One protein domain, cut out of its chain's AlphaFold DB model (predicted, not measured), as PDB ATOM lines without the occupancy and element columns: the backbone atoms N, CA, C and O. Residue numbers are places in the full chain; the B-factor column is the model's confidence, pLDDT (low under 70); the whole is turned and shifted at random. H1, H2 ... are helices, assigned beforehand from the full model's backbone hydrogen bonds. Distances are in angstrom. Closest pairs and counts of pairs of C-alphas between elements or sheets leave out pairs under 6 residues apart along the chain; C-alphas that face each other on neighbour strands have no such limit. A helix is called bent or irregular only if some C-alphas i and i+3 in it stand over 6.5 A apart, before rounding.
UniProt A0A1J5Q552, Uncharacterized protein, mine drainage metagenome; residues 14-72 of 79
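AT A GLANCE: This is residues 14 to 72 of the 79 residues of an uncharacterized protein of mine drainage metagenome (UniProt A0A1J5Q552). A small, loose hairpin of two short helices, H1 and H2, makes a head at one end, and the long helix H3, 27.5 A from first to last C-alpha, sticks out from it as an arm along the longest span of 56 A. H1 and H2 run opposite ways, joined by a long loop whose residues 33 to 39 stand free, while the first printed residues, 14 to 19, stand free as a short tail. The printed part has 59 residues with three named helices, in the order H1, H2, H3, and no named strand; its class is all helix. It is extended, with a radius of gyration of the C-alphas of 17.3 A, and flat in outline, spanning 56 by 32 by 16 A.

IN THESE COORDINATES: The printed part begins at Ala 14, with its C-alpha at (30.495, -40.479, -0.577). H1 covers residues 19 to 28, from C-alpha 19 at (42.841, -35.390, 2.548), and measures 14.4 A from first to last C-alpha. H2 covers residues 40 to 49 and measures 14.3 A, beginning at C-alpha 40 at (51.497, -39.301, -5.011). H3, the longest helix, covers the 19 residues 52 to 70 and measures 27.5 A, ending at C-alpha 70 at (53.743, -41.871, 36.539). No helix is bent or irregular.

HOW THE PARTS SIT: H1 and H2 only just touch, with 3 pairs of C-alphas within 8 A. Their closest C-alphas are those of Val 24 and Leu 40, 7.5 A apart. Their centres are 12.5 A apart, and their lines stand at a shallow tilt of 27 degrees, opposite ways; the two form a helical hairpin. H3 touches no helix: it is apart from H1, and also apart from H2, though it follows H2 in the chain. In H1, H2 and H3 every O i to N i+4 pair is within hydrogen-bond range.

THE WHOLE: The two C-alphas farthest apart in the domain are those of Lys 29 and Lys 72, at 55.8 A. The C-alphas of the first and last printed residues, Ala 14 and Lys 72, are 47.5 A apart. The link from H1 to H2 is long, with 11 residues, and the link from H2 to H3 is tight, with 2 residues. Residues 48 to 72, of which 52 to 70 belong to H3, stand free. The printed part has no cut. Its mean pLDDT is 87.7, and the model's confidence is low, under 70, at residues 14 to 16.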
ATOM      1  N   ALA A  14      29.948 -41.040   0.660       68.62
ATOM      2  CA  ALA A  14      30.495 -40.479  -0.577       68.62
ATOM      3  C   ALA A  14      31.081 -39.056  -0.427       68.62
ATOM      4  O   ALA A  14      31.944 -38.664  -1.210       68.62
ATOM      5  N   ASP A  15      30.624 -38.297   0.572       67.62
ATOM      6  CA  ASP A  15      31.090 -36.935   0.857       67.62
ATOM      7  C   ASP A  15      32.257 -36.930   1.858       67.62
ATOM      8  O   ASP A  15      32.943 -35.919   2.021       67.62
ATOM      9  N   VAL A  16      32.508 -38.063   2.522       64.69
ATOM     10  CA  VAL A  16      33.669 -38.242   3.394       64.69
ATOM     11  C   VAL A  16      34.881 -38.497   2.508       64.69
ATOM     12  O   VAL A  16      35.140 -39.624   2.101       64.69
ATOM     13  N   LYS A  17      35.627 -37.435   2.203       76.81
ATOM     14  CA  LYS A  17      36.915 -37.536   1.515       76.81
ATOM     15  C   LYS A  17      38.042 -37.296   2.501       76.81
ATOM     16  O   LYS A  17      38.132 -36.237   3.124       76.81
ATOM     17  N   THR A  18      38.925 -38.273   2.625       82.69
ATOM     18  CA  THR A  18      40.197 -38.087   3.317       82.69
ATOM     19  C   THR A  18      41.051 -37.069   2.552       82.69
ATOM     20  O   THR A  18      40.946 -36.957   1.324       82.69
ATOM     21  N   PRO A  19      41.949 -36.332   3.226       86.44
ATOM     22  CA  PRO A  19      42.841 -35.390   2.548       86.44
ATOM     23  C   PRO A  19      43.633 -36.019   1.388       86.44
ATOM     24  O   PRO A  19      43.859 -35.368   0.367       86.44
ATOM     25  N   LEU A  20      44.009 -37.300   1.504       87.44
ATOM     26  CA  LEU A  20      44.684 -38.040   0.436       87.44
ATOM     27  C   LEU A  20      43.777 -38.256  -0.785       87.44
ATOM     28  O   LEU A  20      44.243 -38.132  -1.915       87.44
ATOM     29  N   GLU A  21      42.499 -38.569  -0.587       86.69
ATOM     30  CA  GLU A  21      41.538 -38.746  -1.682       86.69
ATOM     31  C   GLU A  21      41.275 -37.429  -2.413       86.69
ATOM     32  O   GLU A  21      41.336 -37.396  -3.645       86.69
ATOM     33  N   CYS A  22      41.116 -36.326  -1.676       88.19
ATOM     34  CA  CYS A  22      41.056 -34.983  -2.258       88.19
ATOM     35  C   CYS A  22      42.310 -34.679  -3.091       88.19
ATOM     36  O   CYS A  22      42.211 -34.213  -4.226       88.19
ATOM     37  N   LEU A  23      43.497 -35.002  -2.572       90.12
ATOM     38  CA  LEU A  23      44.759 -34.805  -3.285       90.12
ATOM     39  C   LEU A  23      44.835 -35.636  -4.577       90.12
ATOM     40  O   LEU A  23      45.334 -35.154  -5.594       90.12
ATOM     41  N   VAL A  24      44.320 -36.868  -4.570       90.25
ATOM     42  CA  VAL A  24      44.237 -37.717  -5.770       90.25
ATOM     43  C   VAL A  24      43.321 -37.092  -6.822       90.25
ATOM     44  O   VAL A  24      43.667 -37.104  -8.005       90.25
ATOM     45  N   GLU A  25      42.174 -36.544  -6.425       90.31
ATOM     46  CA  GLU A  25      41.256 -35.857  -7.340       90.31
ATOM     47  C   GLU A  25      41.872 -34.591  -7.935       90.31
ATOM     48  O   GLU A  25      41.798 -34.377  -9.147       90.31
ATOM     49  N   LEU A  26      42.528 -33.777  -7.110       90.75
ATOM     50  CA  LEU A  26      43.213 -32.572  -7.569       90.75
ATOM     51  C   LEU A  26      44.379 -32.907  -8.508       90.75
ATOM     52  O   LEU A  26      44.574 -32.223  -9.514       90.75
ATOM     53  N   ASN A  27      45.101 -34.001  -8.249       91.19
ATOM     54  CA  ASN A  27      46.155 -34.489  -9.138       91.19
ATOM     55  C   ASN A  27      45.613 -34.956 -10.492       91.19
ATOM     56  O   ASN A  27      46.207 -34.646 -11.522       91.19
ATOM     57  N   LYS A  28      44.459 -35.637 -10.524       90.38
ATOM     58  CA  LYS A  28      43.783 -35.986 -11.790       90.38
ATOM     59  C   LYS A  28      43.436 -34.739 -12.607       90.38
ATOM     60  O   LYS A  28      43.565 -34.757 -13.826       90.38
ATOM     61  N   LYS A  29      43.044 -33.654 -11.934       93.12
ATOM     62  CA  LYS A  29      42.745 -32.352 -12.549       93.12
ATOM     63  C   LYS A  29      43.992 -31.513 -12.861       93.12
ATOM     64  O   LYS A  29      43.847 -30.411 -13.373       93.12
ATOM     65  N   ARG A  30      45.202 -32.011 -12.563       89.62
ATOM     66  CA  ARG A  30      46.481 -31.287 -12.707       89.62
ATOM     67  C   ARG A  30      46.518 -29.948 -11.948       89.62
ATOM     68  O   ARG A  30      47.204 -29.023 -12.360       89.62
ATOM     69  N   LEU A  31      45.795 -29.857 -10.829       90.81
ATOM     70  CA  LEU A  31      45.690 -28.647  -9.998       90.81
ATOM     71  C   LEU A  31      46.687 -28.617  -8.830       90.81
ATOM     72  O   LEU A  31      46.594 -27.754  -7.964       90.81
ATOM     73  N   VAL A  32      47.610 -29.578  -8.760       89.25
ATOM     74  CA  VAL A  32      48.567 -29.709  -7.655       89.25
ATOM     75  C   VAL A  32      49.979 -29.882  -8.174       89.25
ATOM     76  O   VAL A  32      50.222 -30.573  -9.162       89.25
ATOM     77  N   THR A  33      50.914 -29.277  -7.456       90.94
ATOM     78  CA  THR A  33      52.347 -29.452  -7.647       90.94
ATOM     79  C   THR A  33      52.928 -30.126  -6.412       90.94
ATOM     80  O   THR A  33      52.546 -29.840  -5.276       90.94
ATOM     81  N   TYR A  34      53.844 -31.064  -6.633       89.19
ATOM     82  CA  TYR A  34      54.545 -31.750  -5.553       89.19
ATOM     83  C   TYR A  34      55.929 -31.143  -5.359       89.19
ATOM     84  O   TYR A  34      56.574 -30.704  -6.312       89.19
ATOM     85  N   LYS A  35      56.408 -31.149  -4.112       90.94
ATOM     86  CA  LYS A  35      57.810 -30.831  -3.828       90.94
ATOM     87  C   LYS A  35      58.715 -31.899  -4.444       90.94
ATOM     88  O   LYS A  35      58.321 -33.056  -4.596       90.94
ATOM     89  N   LYS A  36      59.953 -31.513  -4.759       90.06
ATOM     90  CA  LYS A  36      60.974 -32.427  -5.284       90.06
ATOM     91  C   LYS A  36      61.123 -33.639  -4.349       90.06
ATOM     92  O   LYS A  36      61.258 -33.465  -3.143       90.06
ATOM     93  N   GLY A  37      61.070 -34.847  -4.910       88.06
ATOM     94  CA  GLY A  37      61.187 -36.101  -4.153       88.06
ATOM     95  C   GLY A  37      59.904 -36.593  -3.473       88.06
ATOM     96  O   GLY A  37      59.926 -37.665  -2.882       88.06
ATOM     97  N   ILE A  38      58.784 -35.866  -3.569       89.38
ATOM     98  CA  ILE A  38      57.481 -36.337  -3.082       89.38
ATOM     99  C   ILE A  38      56.633 -36.752  -4.278       89.38
ATOM    100  O   ILE A  38      56.378 -35.949  -5.174       89.38
ATOM    101  N   THR A  39      56.151 -37.995  -4.283       91.62
ATOM    102  CA  THR A  39      55.210 -38.472  -5.300       91.62
ATOM    103  C   THR A  39      53.891 -38.904  -4.674       91.62
ATOM    104  O   THR A  39      53.831 -39.387  -3.541       91.62
ATOM    105  N   LEU A  40      52.802 -38.794  -5.439       91.19
ATOM    106  CA  LEU A  40      51.497 -39.301  -5.011       91.19
ATOM    107  C   LEU A  40      51.527 -40.813  -4.726       91.19
ATOM    108  O   LEU A  40      50.780 -41.304  -3.880       91.19
ATOM    109  N   LYS A  41      52.389 -41.561  -5.425       89.50
ATOM    110  CA  LYS A  41      52.568 -43.002  -5.219       89.50
ATOM    111  C   LYS A  41      53.155 -43.289  -3.837       89.50
ATOM    112  O   LYS A  41      52.651 -44.176  -3.150       89.50
ATOM    113  N   ASP A  42      54.149 -42.513  -3.417       89.88
ATOM    114  CA  ASP A  42      54.781 -42.670  -2.105       89.88
ATOM    115  C   ASP A  42      53.810 -42.321  -0.978       89.88
ATOM    116  O   ASP A  42      53.686 -43.082  -0.021       89.88
ATOM    117  N   LEU A  43      53.028 -41.250  -1.143       89.06
ATOM    118  CA  LEU A  43      51.973 -40.876  -0.194       89.06
ATOM    119  C   LEU A  43      50.915 -41.981  -0.046       89.06
ATOM    120  O   LEU A  43      50.528 -42.330   1.069       89.06
ATOM    121  N   LYS A  44      50.488 -42.603  -1.154       89.31
ATOM    122  CA  LYS A  44      49.572 -43.758  -1.113       89.31
ATOM    123  C   LYS A  44      50.191 -44.971  -0.427       89.31
ATOM    124  O   LYS A  44      49.488 -45.689   0.283       89.31
ATOM    125  N   LYS A  45      51.483 -45.223  -0.647       89.25
ATOM    126  CA  LYS A  45      52.203 -46.325   0.001       89.25
ATOM    127  C   LYS A  45      52.272 -46.110   1.513       89.25
ATOM    128  O   LYS A  45      51.989 -47.041   2.256       89.25
ATOM    129  N   GLN A  46      52.570 -44.890   1.957       87.81
ATOM    130  CA  GLN A  46      52.596 -44.528   3.376       87.81
ATOM    131  C   GLN A  46      51.218 -44.659   4.029       87.81
ATOM    132  O   GLN A  46      51.104 -45.287   5.076       87.81
ATOM    133  N   ALA A  47      50.162 -44.160   3.383       85.88
ATOM    134  CA  ALA A  47      48.801 -44.269   3.912       85.88
ATOM    135  C   ALA A  47      48.324 -45.724   4.054       85.88
ATOM    136  O   ALA A  47      47.543 -46.040   4.942       85.88
ATOM    137  N   ARG A  48      48.813 -46.632   3.204       85.94
ATOM    138  CA  ARG A  48      48.526 -48.071   3.314       85.94
ATOM    139  C   ARG A  48      49.412 -48.797   4.321       85.94
ATOM    140  O   ARG A  48      49.067 -49.904   4.718       85.94
ATOM    141  N   ALA A  49      50.544 -48.213   4.710       87.06
ATOM    142  CA  ALA A  49      51.488 -48.854   5.619       87.06
ATOM    143  C   ALA A  49      50.924 -48.991   7.039       87.06
ATOM    144  O   ALA A  49      51.288 -49.920   7.753       87.06
ATOM    145  N   LYS A  50      50.027 -48.085   7.443       83.25
ATOM    146  CA  LYS A  50      49.410 -48.102   8.766       83.25
ATOM    147  C   LYS A  50      47.923 -47.812   8.656       83.25
ATOM    148  O   LYS A  50      47.533 -46.761   8.166       83.25
ATOM    149  N   THR A  51      47.100 -48.748   9.116       83.12
ATOM    150  CA  THR A  51      45.650 -48.552   9.173       83.12
ATOM    151  C   THR A  51      45.286 -47.629  10.333       83.12
ATOM    152  O   THR A  51      45.979 -47.607  11.356       83.12
ATOM    153  N   ASP A  52      44.167 -46.917  10.214       80.62
ATOM    154  CA  ASP A  52      43.665 -46.038  11.279       80.62
ATOM    155  C   ASP A  52      43.460 -46.802  12.594       80.62
ATOM    156  O   ASP A  52      43.804 -46.315  13.671       80.62
ATOM    157  N   LEU A  53      42.979 -48.049  12.502       83.50
ATOM    158  CA  LEU A  53      42.813 -48.928  13.657       83.50
ATOM    159  C   LEU A  53      44.153 -49.235  14.333       83.50
ATOM    160  O   LEU A  53      44.240 -49.209  15.561       83.50
ATOM    161  N   GLN A  54      45.195 -49.522  13.551       86.00
ATOM    162  CA  GLN A  54      46.520 -49.792  14.103       86.00
ATOM    163  C   GLN A  54      47.114 -48.532  14.738       86.00
ATOM    164  O   GLN A  54      47.655 -48.598  15.837       86.00
ATOM    165  N   ALA A  55      46.962 -47.369  14.102       86.50
ATOM    166  CA  ALA A  55      47.395 -46.095  14.671       86.50
ATOM    167  C   ALA A  55      46.698 -45.779  16.003       86.50
ATOM    168  O   ALA A  55      47.369 -45.397  16.963       86.50
ATOM    169  N   ALA A  56      45.383 -45.997  16.089       91.00
ATOM    170  CA  ALA A  56      44.624 -45.800  17.319       91.00
ATOM    171  C   ALA A  56      45.085 -46.747  18.439       91.00
ATOM    172  O   ALA A  56      45.294 -46.299  19.569       91.00
ATOM    173  N   LYS A  57      45.292 -48.033  18.127       93.50
ATOM    174  CA  LYS A  57      45.808 -49.023  19.086       93.50
ATOM    175  C   LYS A  57      47.191 -48.642  19.600       93.50
ATOM    176  O   LYS A  57      47.393 -48.605  20.811       93.50
ATOM    177  N   ASP A  58      48.112 -48.289  18.709       92.81
ATOM    178  CA  ASP A  58      49.471 -47.898  19.091       92.81
ATOM    179  C   ASP A  58      49.462 -46.669  20.011       92.81
ATOM    180  O   ASP A  58      50.198 -46.619  20.996       92.81
ATOM    181  N   MET A  59      48.585 -45.696  19.739       94.19
ATOM    182  CA  MET A  59      48.426 -44.514  20.588       94.19
ATOM    183  C   MET A  59      47.869 -44.870  21.972       94.19
ATOM    184  O   MET A  59      48.329 -44.325  22.975       94.19
ATOM    185  N   GLN A  60      46.901 -45.790  22.049       95.25
ATOM    186  CA  GLN A  60      46.373 -46.281  23.327       95.25
ATOM    187  C   GLN A  60      47.448 -47.004  24.142       95.25
ATOM    188  O   GLN A  60      47.575 -46.744  25.340       95.25
ATOM    189  N   VAL A  61      48.251 -47.853  23.496       94.69
ATOM    190  CA  VAL A  61      49.364 -48.569  24.135       94.69
ATOM    191  C   VAL A  61      50.407 -47.586  24.664       94.69
ATOM    192  O   VAL A  61      50.769 -47.654  25.838       94.69
ATOM    193  N   ALA A  62      50.839 -46.623  23.845       94.44
ATOM    194  CA  ALA A  62      51.802 -45.604  24.259       94.44
ATOM    195  C   ALA A  62      51.276 -44.760  25.431       94.44
ATOM    196  O   ALA A  62      51.998 -44.507  26.397       94.44
ATOM    197  N   LYS A  63      49.995 -44.378  25.387       94.69
ATOM    198  CA  LYS A  63      49.327 -43.651  26.472       94.69
ATOM    199  C   LYS A  63      49.316 -44.463  27.769       94.69
ATOM    200  O   LYS A  63      49.629 -43.919  28.825       94.69
ATOM    201  N   ALA A  64      48.969 -45.748  27.706       93.31
ATOM    202  CA  ALA A  64      48.948 -46.620  28.878       93.31
ATOM    203  C   ALA A  64      50.349 -46.788  29.489       93.31
ATOM    204  O   ALA A  64      50.503 -46.656  30.703       93.31
ATOM    205  N   ALA A  65      51.369 -47.002  28.653       93.06
ATOM    206  CA  ALA A  65      52.759 -47.103  29.091       93.06
ATOM    207  C   ALA A  65      53.230 -45.820  29.796       93.06
ATOM    208  O   ALA A  65      53.810 -45.890  30.878       93.06
ATOM    209  N   LEU A  66      52.906 -44.653  29.229       93.25
ATOM    210  CA  LEU A  66      53.218 -43.358  29.827       93.25
ATOM    211  C   LEU A  66      52.600 -43.220  31.226       93.25
ATOM    212  O   LEU A  66      53.292 -42.868  32.177       93.25
ATOM    213  N   PHE A  67      51.313 -43.540  31.383       93.06
ATOM    214  CA  PHE A  67      50.657 -43.437  32.690       93.06
ATOM    215  C   PHE A  67      51.159 -44.459  33.706       93.06
ATOM    216  O   PHE A  67      51.240 -44.133  34.887       93.06
ATOM    217  N   ALA A  68      51.550 -45.659  33.278       90.44
ATOM    218  CA  ALA A  68      52.171 -46.639  34.165       90.44
ATOM    219  C   ALA A  68      53.510 -46.139  34.745       90.44
ATOM    220  O   ALA A  68      53.862 -46.493  35.869       90.44
ATOM    221  N   MET A  69      54.242 -45.284  34.019       87.38
ATOM    222  CA  MET A  69      55.473 -44.667  34.531       87.38
ATOM    223  C   MET A  69      55.202 -43.660  35.653       87.38
ATOM    224  O   MET A  69      55.994 -43.594  36.593       87.38
ATOM    225  N   PHE A  70      54.104 -42.904  35.563       84.12
ATOM    226  CA  PHE A  70      53.743 -41.871  36.539       84.12
ATOM    227  C   PHE A  70      52.956 -42.411  37.737       84.12
ATOM    228  O   PHE A  70      53.164 -41.960  38.856       84.12
ATOM    229  N   ASN A  71      52.095 -43.409  37.534       82.62
ATOM    230  CA  ASN A  71      51.207 -43.945  38.570       82.62
ATOM    231  C   ASN A  71      51.845 -45.092  39.369       82.62
ATOM    232  O   ASN A  71      51.141 -46.007  39.800       82.62
ATOM    233  N   LYS A  72      53.171 -45.084  39.552       74.81
ATOM    234  CA  LYS A  72      53.843 -46.106  40.365       74.81
ATOM    235  C   LYS A  72      53.309 -46.019  41.801       74.81
ATOM    236  O   LYS A  72      53.486 -44.977  42.430       74.81
TER     237      LYS A  72